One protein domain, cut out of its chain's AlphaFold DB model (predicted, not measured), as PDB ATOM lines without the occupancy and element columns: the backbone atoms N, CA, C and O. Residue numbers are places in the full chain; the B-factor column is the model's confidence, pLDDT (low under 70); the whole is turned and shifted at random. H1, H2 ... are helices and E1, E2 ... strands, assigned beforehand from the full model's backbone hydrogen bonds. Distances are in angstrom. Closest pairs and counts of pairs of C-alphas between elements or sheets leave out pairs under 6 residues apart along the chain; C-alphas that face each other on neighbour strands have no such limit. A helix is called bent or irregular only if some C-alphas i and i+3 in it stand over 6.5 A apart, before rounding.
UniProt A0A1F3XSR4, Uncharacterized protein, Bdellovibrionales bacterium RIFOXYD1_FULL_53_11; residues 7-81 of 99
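This is residues 7 to 81 of the 99 residues of an uncharacterized protein of Bdellovibrionales bacterium RIFOXYD1_FULL_53_11 (UniProt A0A1F3XSR4). A small antiparallel sheet of three strands, in the order E1, E2, E3, has one long helix, H2, packed slantwise over one face, which makes two layers: H2 on one face of the sheet. A second helix, H1, only grazes the sheet, and a long stretch with no named element, residues 45 to 57, leads from it back into the edge strand E3. The printed part has 75 residues, with three named strands and two named helices in the order E1, E2, H1, E3, H2; the class is mixed, helices and strands, with under half of the residues in named elements. The whole is compact, with a radius of gyration of the C-alphas of 11.5 A, and rounded, spanning 30 by 25 by 22 A.

E1 is residues 14 to 19, 13.7 A from first to last C-alpha, and begins at C-alpha 14 at (126.640, 108.449, 122.709). E2, residues 28 to 31, measures 9.8 A. H1, residues 35 to 44, measures 14.8 A and is irregular, but only just: C-alphas 36 and 39 are 6.9 A apart. E3, residues 58 to 61, measures 10.0 A and begins at C-alpha 58 at (125.116, 120.489, 126.341). H2, residues 67 to 79, measures 17.9 A and ends at C-alpha 79 at (115.597, 106.179, 128.400).

E1 and E2 form a hairpin, antiparallel at 171 degrees, with N 17 and O 30 at 2.9 A and N 28 and O 19 at 2.8 A, within hydrogen-bond range. The inner strand E2 and E3 are antiparallel at 166 degrees, with N 31 and O 58 at 2.8 A. Residues 7 to 8 pair antiparallel with residues 14 to 16 of E1, and residues 49 to 50 with residues 58 to 59 of E3. H2 is on the sheet at a height of 9.4 A, over E1, E2 and, only just, E3, on which 3 of its 13 C-alphas fall. On the local plane H2 and E2 stand at 31 degrees, only just slantwise. The closest C-alphas of E2 and H2 are those of Leu 29 and Ala 71, 6.9 A apart. H1 only grazes the sheet with its residues 35 to 42; the closest C-alphas of H1 and E3 are those of His 38 and Leu 58, 7.4 A apart. H1 and H2 are apart. Every O i to N i+4 pair is within hydrogen-bond range in H2, and 4 of 6 in H1.

The two C-alphas farthest apart are those of Ser 11 and Pro 65, at 33.6 A. The printed part has no cut. The link from H1 to E3, 13 residues, is long. The mean pLDDT of the printed part is 81.7; residues 8 to 12 and 21 to 24 are under 70.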
ATOM      1  N   ASN A   7     125.564 106.257 128.507       70.06
ATOM      2  CA  ASN A   7     124.494 105.551 127.805       70.06
ATOM      3  C   ASN A   7     124.756 105.562 126.292       70.06
ATOM      4  O   ASN A   7     125.023 106.619 125.702       70.06
ATOM      5  N   LYS A   8     124.676 104.385 125.666       60.84
ATOM      6  CA  LYS A   8     124.833 104.205 124.222       60.84
ATOM      7  C   LYS A   8     123.570 103.610 123.628       60.84
ATOM      8  O   LYS A   8     123.099 102.569 124.078       60.84
ATOM      9  N   ARG A   9     123.080 104.216 122.545       63.06
ATOM     10  CA  ARG A   9     122.028 103.599 121.727       63.06
ATOM     11  C   ARG A   9     122.584 102.346 121.039       63.06
ATOM     12  O   ARG A   9     123.782 102.285 120.762       63.06
ATOM     13  N   GLY A  10     121.719 101.398 120.667       63.34
ATOM     14  CA  GLY A  10     122.105 100.161 119.960       63.34
ATOM     15  C   GLY A  10     122.901 100.366 118.657       63.34
ATOM     16  O   GLY A  10     123.578  99.455 118.203       63.34
ATOM     17  N   SER A  11     122.895 101.581 118.096       60.44
ATOM     18  CA  SER A  11     123.709 101.997 116.946       60.44
ATOM     19  C   SER A  11     125.107 102.538 117.314       60.44
ATOM     20  O   SER A  11     125.775 103.122 116.467       60.44
ATOM     21  N   GLY A  12     125.536 102.451 118.578       68.75
ATOM     22  CA  GLY A  12     126.826 102.971 119.051       68.75
ATOM     23  C   GLY A  12     126.876 104.488 119.290       68.75
ATOM     24  O   GLY A  12     127.954 105.031 119.529       68.75
ATOM     25  N   GLN A  13     125.733 105.179 119.253       72.50
ATOM     26  CA  GLN A  13     125.648 106.626 119.482       72.50
ATOM     27  C   GLN A  13     125.750 106.958 120.972       72.50
ATOM     28  O   GLN A  13     125.059 106.337 121.778       72.50
ATOM     29  N   LEU A  14     126.579 107.943 121.335       76.25
ATOM     30  CA  LEU A  14     126.640 108.449 122.709       76.25
ATOM     31  C   LEU A  14     125.425 109.339 122.957       76.25
ATOM     32  O   LEU A  14     125.117 110.188 122.121       76.25
ATOM     33  N   GLN A  15     124.760 109.140 124.095       82.06
ATOM     34  CA  GLN A  15     123.583 109.920 124.485       82.06
ATOM     35  C   GLN A  15     123.898 110.855 125.652       82.06
ATOM     36  O   GLN A  15     123.765 112.069 125.526       82.06
ATOM     37  N   ILE A  16     124.369 110.303 126.768       86.12
ATOM     38  CA  ILE A  16     124.770 111.065 127.953       86.12
ATOM     39  C   ILE A  16     126.015 110.462 128.576       86.12
ATOM     40  O   ILE A  16     126.258 109.260 128.437       86.12
ATOM     41  N   VAL A  17     126.785 111.305 129.251       85.00
ATOM     42  CA  VAL A  17     127.982 110.927 129.992       85.00
ATOM     43  C   VAL A  17     127.964 111.662 131.325       85.00
ATOM     44  O   VAL A  17     127.955 112.890 131.347       85.00
ATOM     45  N   LEU A  18     127.964 110.916 132.425       84.56
ATOM     46  CA  LEU A  18     128.241 111.474 133.744       84.56
ATOM     47  C   LEU A  18     129.752 111.421 133.985       84.56
ATOM     48  O   LEU A  18     130.388 110.391 133.740       84.56
ATOM     49  N   SER A  19     130.345 112.533 134.397       81.12
ATOM     50  CA  SER A  19     131.773 112.618 134.712       81.12
ATOM     51  C   SER A  19     131.969 113.372 136.017       81.12
ATOM     52  O   SER A  19     131.305 114.372 136.257       81.12
ATOM     53  N   ASP A  20     132.881 112.875 136.845       77.19
ATOM     54  CA  ASP A  20     133.353 113.520 138.070       77.19
ATOM     55  C   ASP A  20     134.883 113.583 138.001       77.19
ATOM     56  O   ASP A  20     135.600 112.911 138.733       77.19
ATOM     57  N   ASP A  21     135.389 114.297 136.993       69.25
ATOM     58  CA  ASP A  21     136.832 114.401 136.726       69.25
ATOM     59  C   ASP A  21     137.494 115.495 137.593       69.25
ATOM     60  O   ASP A  21     138.690 115.744 137.489       69.25
ATOM     61  N   GLY A  22     136.718 116.187 138.439       67.31
ATOM     62  CA  GLY A  22     137.180 117.284 139.297       67.31
ATOM     63  C   GLY A  22     137.398 118.615 138.568       67.31
ATOM     64  O   GLY A  22     137.496 119.654 139.217       67.31
ATOM     65  N   ASP A  23     137.426 118.614 137.234       69.94
ATOM     66  CA  ASP A  23     137.443 119.827 136.419       69.94
ATOM     67  C   ASP A  23     136.025 120.393 136.299       69.94
ATOM     68  O   ASP A  23     135.129 119.729 135.782       69.94
ATOM     69  N   GLU A  24     135.804 121.625 136.760       69.12
ATOM     70  CA  GLU A  24     134.486 122.277 136.808       69.12
ATOM     71  C   GLU A  24     133.759 122.352 135.458       69.12
ATOM     72  O   GLU A  24     132.549 122.547 135.437       69.12
ATOM     73  N   LEU A  25     134.460 122.189 134.332       71.12
ATOM     74  CA  LEU A  25     133.846 122.169 133.005       71.12
ATOM     75  C   LEU A  25     133.390 120.763 132.594       71.12
ATOM     76  O   LEU A  25     132.512 120.633 131.740       71.12
ATOM     77  N   TRP A  26     133.972 119.718 133.181       74.00
ATOM     78  CA  TRP A  26     133.697 118.313 132.867       74.00
ATOM     79  C   TRP A  26     132.952 117.583 133.989       74.00
ATOM     80  O   TRP A  26     132.315 116.570 133.716       74.00
ATOM     81  N   SER A  27     132.980 118.104 135.220       82.75
ATOM     82  CA  SER A  27     132.294 117.541 136.384       82.75
ATOM     83  C   SER A  27     130.797 117.834 136.320       82.75
ATOM     84  O   SER A  27     130.339 118.946 136.596       82.75
ATOM     85  N   GLY A  28     130.018 116.845 135.904       87.25
ATOM     86  CA  GLY A  28     128.578 116.951 135.720       87.25
ATOM     87  C   GLY A  28     128.051 116.016 134.642       87.25
ATOM     88  O   GLY A  28     128.674 115.011 134.283       87.25
ATOM     89  N   LEU A  29     126.869 116.349 134.130       88.38
ATOM     90  CA  LEU A  29     126.189 115.564 133.109       88.38
ATOM     91  C   LEU A  29     126.382 116.215 131.739       88.38
ATOM     92  O   LEU A  29     125.915 117.322 131.473       88.38
ATOM     93  N   LEU A  30     127.060 115.501 130.850       87.94
ATOM     94  CA  LEU A  30     127.268 115.884 129.462       87.94
ATOM     95  C   LEU A  30     126.202 115.213 128.595       87.94
ATOM     96  O   LEU A  30     126.064 113.990 128.601       87.94
ATOM     97  N   VAL A  31     125.474 116.009 127.818       87.62
ATOM     98  CA  VAL A  31     124.403 115.546 126.933       87.62
ATOM     99  C   VAL A  31     124.843 115.693 125.484       87.62
ATOM    100  O   VAL A  31     125.070 116.794 124.968       87.62
ATOM    101  N   ALA A  32     124.959 114.554 124.811       85.75
ATOM    102  CA  ALA A  32     125.316 114.474 123.411       85.75
ATOM    103  C   ALA A  32     124.084 114.789 122.556       85.75
ATOM    104  O   ALA A  32     123.232 113.939 122.307       85.75
ATOM    105  N   THR A  33     124.000 116.026 122.086       85.81
ATOM    106  CA  THR A  33     122.929 116.497 121.202       85.81
ATOM    107  C   THR A  33     123.513 117.290 120.028       85.81
ATOM    108  O   THR A  33     124.697 117.632 120.037       85.81
ATOM    109  N   ALA A  34     122.727 117.533 118.985       82.31
ATOM    110  CA  ALA A  34     123.112 118.375 117.858       82.31
ATOM    111  C   ALA A  34     122.729 119.839 118.120       82.31
ATOM    112  O   ALA A  34     121.778 120.124 118.846       82.31
ATOM    113  N   HIS A  35     123.445 120.781 117.499       80.69
ATOM    114  CA  HIS A  35     123.213 122.218 117.700       80.69
ATOM    115  C   HIS A  35     121.784 122.650 117.315       80.69
ATOM    116  O   HIS A  35     121.222 123.551 117.927       80.69
ATOM    117  N   GLU A  36     121.156 121.961 116.358       82.69
ATOM    118  CA  GLU A  36     119.753 122.174 115.970       82.69
ATOM    119  C   GLU A  36     118.755 121.921 117.113       82.69
ATOM    120  O   GLU A  36     117.715 122.572 117.189       82.69
ATOM    121  N   HIS A  37     119.083 121.025 118.049       84.88
ATOM    122  CA  HIS A  37     118.220 120.679 119.176       84.88
ATOM    123  C   HIS A  37     118.554 121.465 120.446       84.88
ATOM    124  O   HIS A  37     117.791 121.404 121.412       84.88
ATOM    125  N   HIS A  38     119.642 122.248 120.452       86.25
ATOM    126  CA  HIS A  38     120.050 123.051 121.611       86.25
ATOM    127  C   HIS A  38     118.963 124.018 122.045       86.25
ATOM    128  O   HIS A  38     118.722 124.155 123.239       86.25
ATOM    129  N   ALA A  39     118.305 124.692 121.103       85.19
ATOM    130  CA  ALA A  39     117.261 125.658 121.430       85.19
ATOM    131  C   ALA A  39     116.047 124.985 122.092       85.19
ATOM    132  O   ALA A  39     115.499 125.512 123.057       85.19
ATOM    133  N   SER A  40     115.647 123.807 121.607       87.31
ATOM    134  CA  SER A  40     114.530 123.045 122.177       87.31
ATOM    135  C   SER A  40     114.875 122.477 123.555       87.31
ATOM    136  O   SER A  40     114.082 122.610 124.481       87.31
ATOM    137  N   LEU A  41     116.072 121.904 123.714       86.31
ATOM    138  CA  LEU A  41     116.521 121.343 124.991       86.31
ATOM    139  C   LEU A  41     116.780 122.419 126.046       86.31
ATOM    140  O   LEU A  41     116.454 122.195 127.198       86.31
ATOM    141  N   GLN A  42     117.305 123.590 125.679       88.00
ATOM    142  CA  GLN A  42     117.475 124.702 126.626       88.00
ATOM    143  C   GLN A  42     116.137 125.315 127.057       88.00
ATOM    144  O   GLN A  42     116.027 125.805 128.175       88.00
ATOM    145  N   LYS A  43     115.109 125.286 126.196       87.31
ATOM    146  CA  LYS A  43     113.746 125.683 126.587       87.31
ATOM    147  C   LYS A  43     113.130 124.708 127.588       87.31
ATOM    148  O   LYS A  43     112.444 125.146 128.502       87.31
ATOM    149  N   GLU A  44     113.359 123.412 127.398       87.50
ATOM    150  CA  GLU A  44     112.860 122.349 128.281       87.50
ATOM    151  C   GLU A  44     113.665 122.282 129.592       87.50
ATOM    152  O   GLU A  44     113.101 122.131 130.671       87.50
ATOM    153  N   PHE A  45     114.980 122.485 129.502       87.50
ATOM    154  CA  PHE A  45     115.938 122.435 130.602       87.50
ATOM    155  C   PHE A  45     116.832 123.686 130.587       87.50
ATOM    156  O   PHE A  45     117.944 123.649 130.054       87.50
ATOM    157  N   PRO A  46     116.411 124.793 131.220       85.50
ATOM    158  CA  PRO A  46     117.198 126.030 131.258       85.50
ATOM    159  C   PRO A  46     118.513 125.895 132.043       85.50
ATOM    160  O   PRO A  46     119.391 126.750 131.939       85.50
ATOM    161  N   ALA A  47     118.668 124.819 132.820       86.56
ATOM    162  CA  ALA A  47     119.907 124.491 133.517       86.56
ATOM    163  C   ALA A  47     121.006 123.956 132.574       86.56
ATOM    164  O   ALA A  47     122.187 123.997 132.928       86.56
ATOM    165  N   LEU A  48     120.642 123.470 131.379       88.19
ATOM    166  CA  LEU A  48     121.608 123.029 130.377       88.19
ATOM    167  C   LEU A  48     122.302 124.229 129.747       88.19
ATOM    168  O   LEU A  48     121.662 125.156 129.253       88.19
ATOM    169  N   LYS A  49     123.629 124.168 129.701       86.25
ATOM    170  CA  LYS A  49     124.460 125.182 129.059       86.25
ATOM    171  C   LYS A  49     125.262 124.563 127.918       86.25
ATOM    172  O   LYS A  49     125.676 123.408 128.024       86.25
ATOM    173  N   PRO A  50     125.511 125.292 126.822       86.31
ATOM    174  CA  PRO A  50     126.435 124.830 125.796       86.31
ATOM    175  C   PRO A  50     127.829 124.657 126.401       86.31
ATOM    176  O   PRO A  50     128.351 125.551 127.069       86.31
ATOM    177  N   HIS A  51     128.435 123.493 126.180       82.12
ATOM    178  CA  HIS A  51     129.754 123.207 126.722       82.12
ATOM    179  C   HIS A  51     130.835 123.967 125.934       82.12
ATOM    180  O   HIS A  51     130.841 123.977 124.702       82.12
ATOM    181  N   THR A  52     131.777 124.606 126.628       75.06
ATOM    182  CA  THR A  52     132.763 125.523 126.022       75.06
ATOM    183  C   THR A  52     133.755 124.821 125.091       75.06
ATOM    184  O   THR A  52     134.061 125.354 124.020       75.06
ATOM    185  N   MET A  53     134.226 123.618 125.448       75.19
ATOM    186  CA  MET A  53     135.149 122.840 124.604       75.19
ATOM    187  C   MET A  53     134.431 122.027 123.522       75.19
ATOM    188  O   MET A  53     134.823 122.032 122.355       75.19
ATOM    189  N   LEU A  54     133.360 121.327 123.891       73.50
ATOM    190  CA  LEU A  54     132.490 120.600 122.964       73.50
ATOM    191  C   LEU A  54     131.251 121.444 122.693       73.50
ATOM    192  O   LEU A  54     130.169 121.064 123.105       73.50
ATOM    193  N   ARG A  55     131.388 122.543 121.943       71.12
ATOM    194  CA  ARG A  55     130.277 123.462 121.589       71.12
ATOM    195  C   ARG A  55     129.038 122.782 121.001       71.12
ATOM    196  O   ARG A  55     127.957 123.349 121.002       71.12
ATOM    197  N   LYS A  56     129.199 121.564 120.481       78.00
ATOM    198  CA  LYS A  56     128.098 120.719 120.011       78.00
ATOM    199  C   LYS A  56     127.271 120.104 121.142       78.00
ATOM    200  O   LYS A  56     126.136 119.741 120.902       78.00
ATOM    201  N   TRP A  57     127.815 119.922 122.334       87.62
ATOM    202  CA  TRP A  57     127.183 119.208 123.441       87.62
ATOM    203  C   TRP A  57     126.675 120.189 124.490       87.62
ATOM    204  O   TRP A  57     127.229 121.276 124.669       87.62
ATOM    205  N   LEU A  58     125.613 119.780 125.174       88.56
ATOM    206  CA  LEU A  58     125.116 120.489 126.341       88.56
ATOM    207  C   LEU A  58     125.753 119.897 127.595       88.56
ATOM    208  O   LEU A  58     126.147 118.731 127.630       88.56
ATOM    209  N   TYR A  59     125.865 120.726 128.614       90.00
ATOM    210  CA  TYR A  59     126.498 120.415 129.877       90.00
ATOM    211  C   TYR A  59     125.629 120.942 131.013       90.00
ATOM    212  O   TYR A  59     125.186 122.093 130.997       90.00
ATOM    213  N   LEU A  60     125.386 120.071 131.986       89.62
ATOM    214  CA  LEU A  60     124.734 120.387 133.242       89.62
ATOM    215  C   LEU A  60     125.780 120.284 134.364       89.62
ATOM    216  O   LEU A  60     126.244 119.174 134.648       89.62
ATOM    217  N   PRO A  61     126.150 121.405 135.001       88.38
ATOM    218  CA  PRO A  61     127.131 121.382 136.074       88.38
ATOM    219  C   PRO A  61     126.611 120.666 137.314       88.38
ATOM    220  O   PRO A  61     125.492 120.935 137.748       88.38
ATOM    221  N   GLN A  62     127.444 119.813 137.923       86.19
ATOM    222  CA  GLN A  62     127.078 119.134 139.176       86.19
ATOM    223  C   GLN A  62     126.859 120.100 140.345       86.19
ATOM    224  O   GLN A  62     126.127 119.802 141.278       86.19
ATOM    225  N   THR A  63     127.477 121.280 140.274       84.81
ATOM    226  CA  THR A  63     127.333 122.353 141.264       84.81
ATOM    227  C   THR A  63     126.014 123.116 141.131       84.81
ATOM    228  O   THR A  63     125.725 123.987 141.950       84.81
ATOM    229  N   HIS A  64     125.212 122.833 140.099       86.50
ATOM    230  CA  HIS A  64     123.924 123.483 139.917       86.50
ATOM    231  C   HIS A  64     122.925 123.002 140.985       86.50
ATOM    232  O   HIS A  64     122.786 121.796 141.175       86.50
ATOM    233  N   PRO A  65     122.159 123.895 141.635       86.38
ATOM    234  CA  PRO A  65     121.226 123.501 142.696       86.38
ATOM    235  C   PRO A  65     120.137 122.534 142.209       86.38
ATOM    236  O   PRO A  65     119.755 121.623 142.928       86.38
ATOM    237  N   SER A  66     119.684 122.682 140.961       87.81
ATOM    238  CA  SER A  66     118.719 121.769 140.323       87.81
ATOM    239  C   SER A  66     119.381 120.618 139.553       87.81
ATOM    240  O   SER A  66     118.769 120.077 138.631       87.81
ATOM    241  N   PHE A  67     120.646 120.291 139.841       87.31
ATOM    242  CA  PHE A  67     121.375 119.246 139.116       87.31
ATOM    243  C   PHE A  67     120.641 117.909 139.171       87.31
ATOM    244  O   PHE A  67     120.409 117.309 138.130       87.31
ATOM    245  N   GLU A  68     120.250 117.465 140.363       86.94
ATOM    246  CA  GLU A  68     119.679 116.134 140.576       86.94
ATOM    247  C   GLU A  68     118.337 115.966 139.845       86.94
ATOM    248  O   GLU A  68     118.139 114.995 139.113       86.94
ATOM    249  N   GLU A  69     117.458 116.968 139.946       88.88
ATOM    250  CA  GLU A  69     116.159 116.995 139.263       88.88
ATOM    251  C   GLU A  69     116.311 117.045 137.737       88.88
ATOM    252  O   GLU A  69     115.702 116.252 137.014       88.88
ATOM    253  N   ALA A  70     117.158 117.948 137.231       88.94
ATOM    254  CA  ALA A  70     117.391 118.079 135.798       88.94
ATOM    255  C   ALA A  70     118.087 116.835 135.228       88.94
ATOM    256  O   ALA A  70     117.705 116.351 134.163       88.94
ATOM    257  N   ALA A  71     119.068 116.273 135.939       88.50
ATOM    258  CA  ALA A  71     119.759 115.054 135.540       88.50
ATOM    259  C   ALA A  71     118.797 113.864 135.480       88.50
ATOM    260  O   ALA A  71     118.805 113.133 134.488       88.50
ATOM    261  N   ALA A  72     117.936 113.693 136.487       88.00
ATOM    262  CA  ALA A  72     116.926 112.640 136.497       88.00
ATOM    263  C   ALA A  72     115.961 112.768 135.306       88.00
ATOM    264  O   ALA A  72     115.712 111.784 134.606       88.00
ATOM    265  N   ALA A  73     115.483 113.983 135.021       88.44
ATOM    266  CA  ALA A  73     114.607 114.241 133.881       88.44
ATOM    267  C   ALA A  73     115.299 113.965 132.534       88.44
ATOM    268  O   ALA A  73     114.725 113.316 131.661       88.44
ATOM    269  N   ILE A  74     116.560 114.378 132.375       86.88
ATOM    270  CA  ILE A  74     117.351 114.097 131.168       86.88
ATOM    271  C   ILE A  74     117.549 112.588 130.989       86.88
ATOM    272  O   ILE A  74     117.398 112.071 129.881       86.88
ATOM    273  N   VAL A  75     117.868 111.862 132.065       85.62
ATOM    274  CA  VAL A  75     118.008 110.401 132.030       85.62
ATOM    275  C   VAL A  75     116.696 109.742 131.602       85.62
ATOM    276  O   VAL A  75     116.732 108.821 130.786       85.62
ATOM    277  N   ASP A  76     115.545 110.216 132.082       86.06
ATOM    278  CA  ASP A  76     114.233 109.707 131.661       86.06
ATOM    279  C   ASP A  76     113.986 109.929 130.159       86.06
ATOM    280  O   ASP A  76     113.663 108.983 129.438       86.06
ATOM    281  N   VAL A  77     114.246 111.139 129.651       84.06
ATOM    282  CA  VAL A  77     114.133 111.474 128.217       84.06
ATOM    283  C   VAL A  77     115.035 110.577 127.360       84.06
ATOM    284  O   VAL A  77     114.611 110.023 126.341       84.06
ATOM    285  N   VAL A  78     116.273 110.357 127.805       83.00
ATOM    286  CA  VAL A  78     117.219 109.452 127.144       83.00
ATOM    287  C   VAL A  78     116.714 108.009 127.149       83.00
ATOM    288  O   VAL A  78     116.813 107.327 126.125       83.00
ATOM    289  N   ARG A  79     116.162 107.534 128.273       79.94
ATOM    290  CA  ARG A  79     115.597 106.179 128.400       79.94
ATOM    291  C   ARG A  79     114.363 105.982 127.526       79.94
ATOM    292  O   ARG A  79     114.187 104.891 126.991       79.94
ATOM    293  N   ARG A  80     113.562 107.031 127.314       82.44
ATOM    294  CA  ARG A  80     112.456 107.041 126.339       82.44
ATOM    295  C   ARG A  80     112.935 107.006 124.885       82.44
ATOM    296  O   ARG A  80     112.130 106.774 123.988       82.44
ATOM    297  N   GLY A  81     114.233 107.193 124.647       76.88
ATOM    298  CA  GLY A  81     114.831 107.104 123.319       76.88
ATOM    299  C   GLY A  81     114.591 108.340 122.459       76.88
ATOM    300  O   GLY A  81     114.538 108.202 121.233       76.88
TER     301      GLY A  81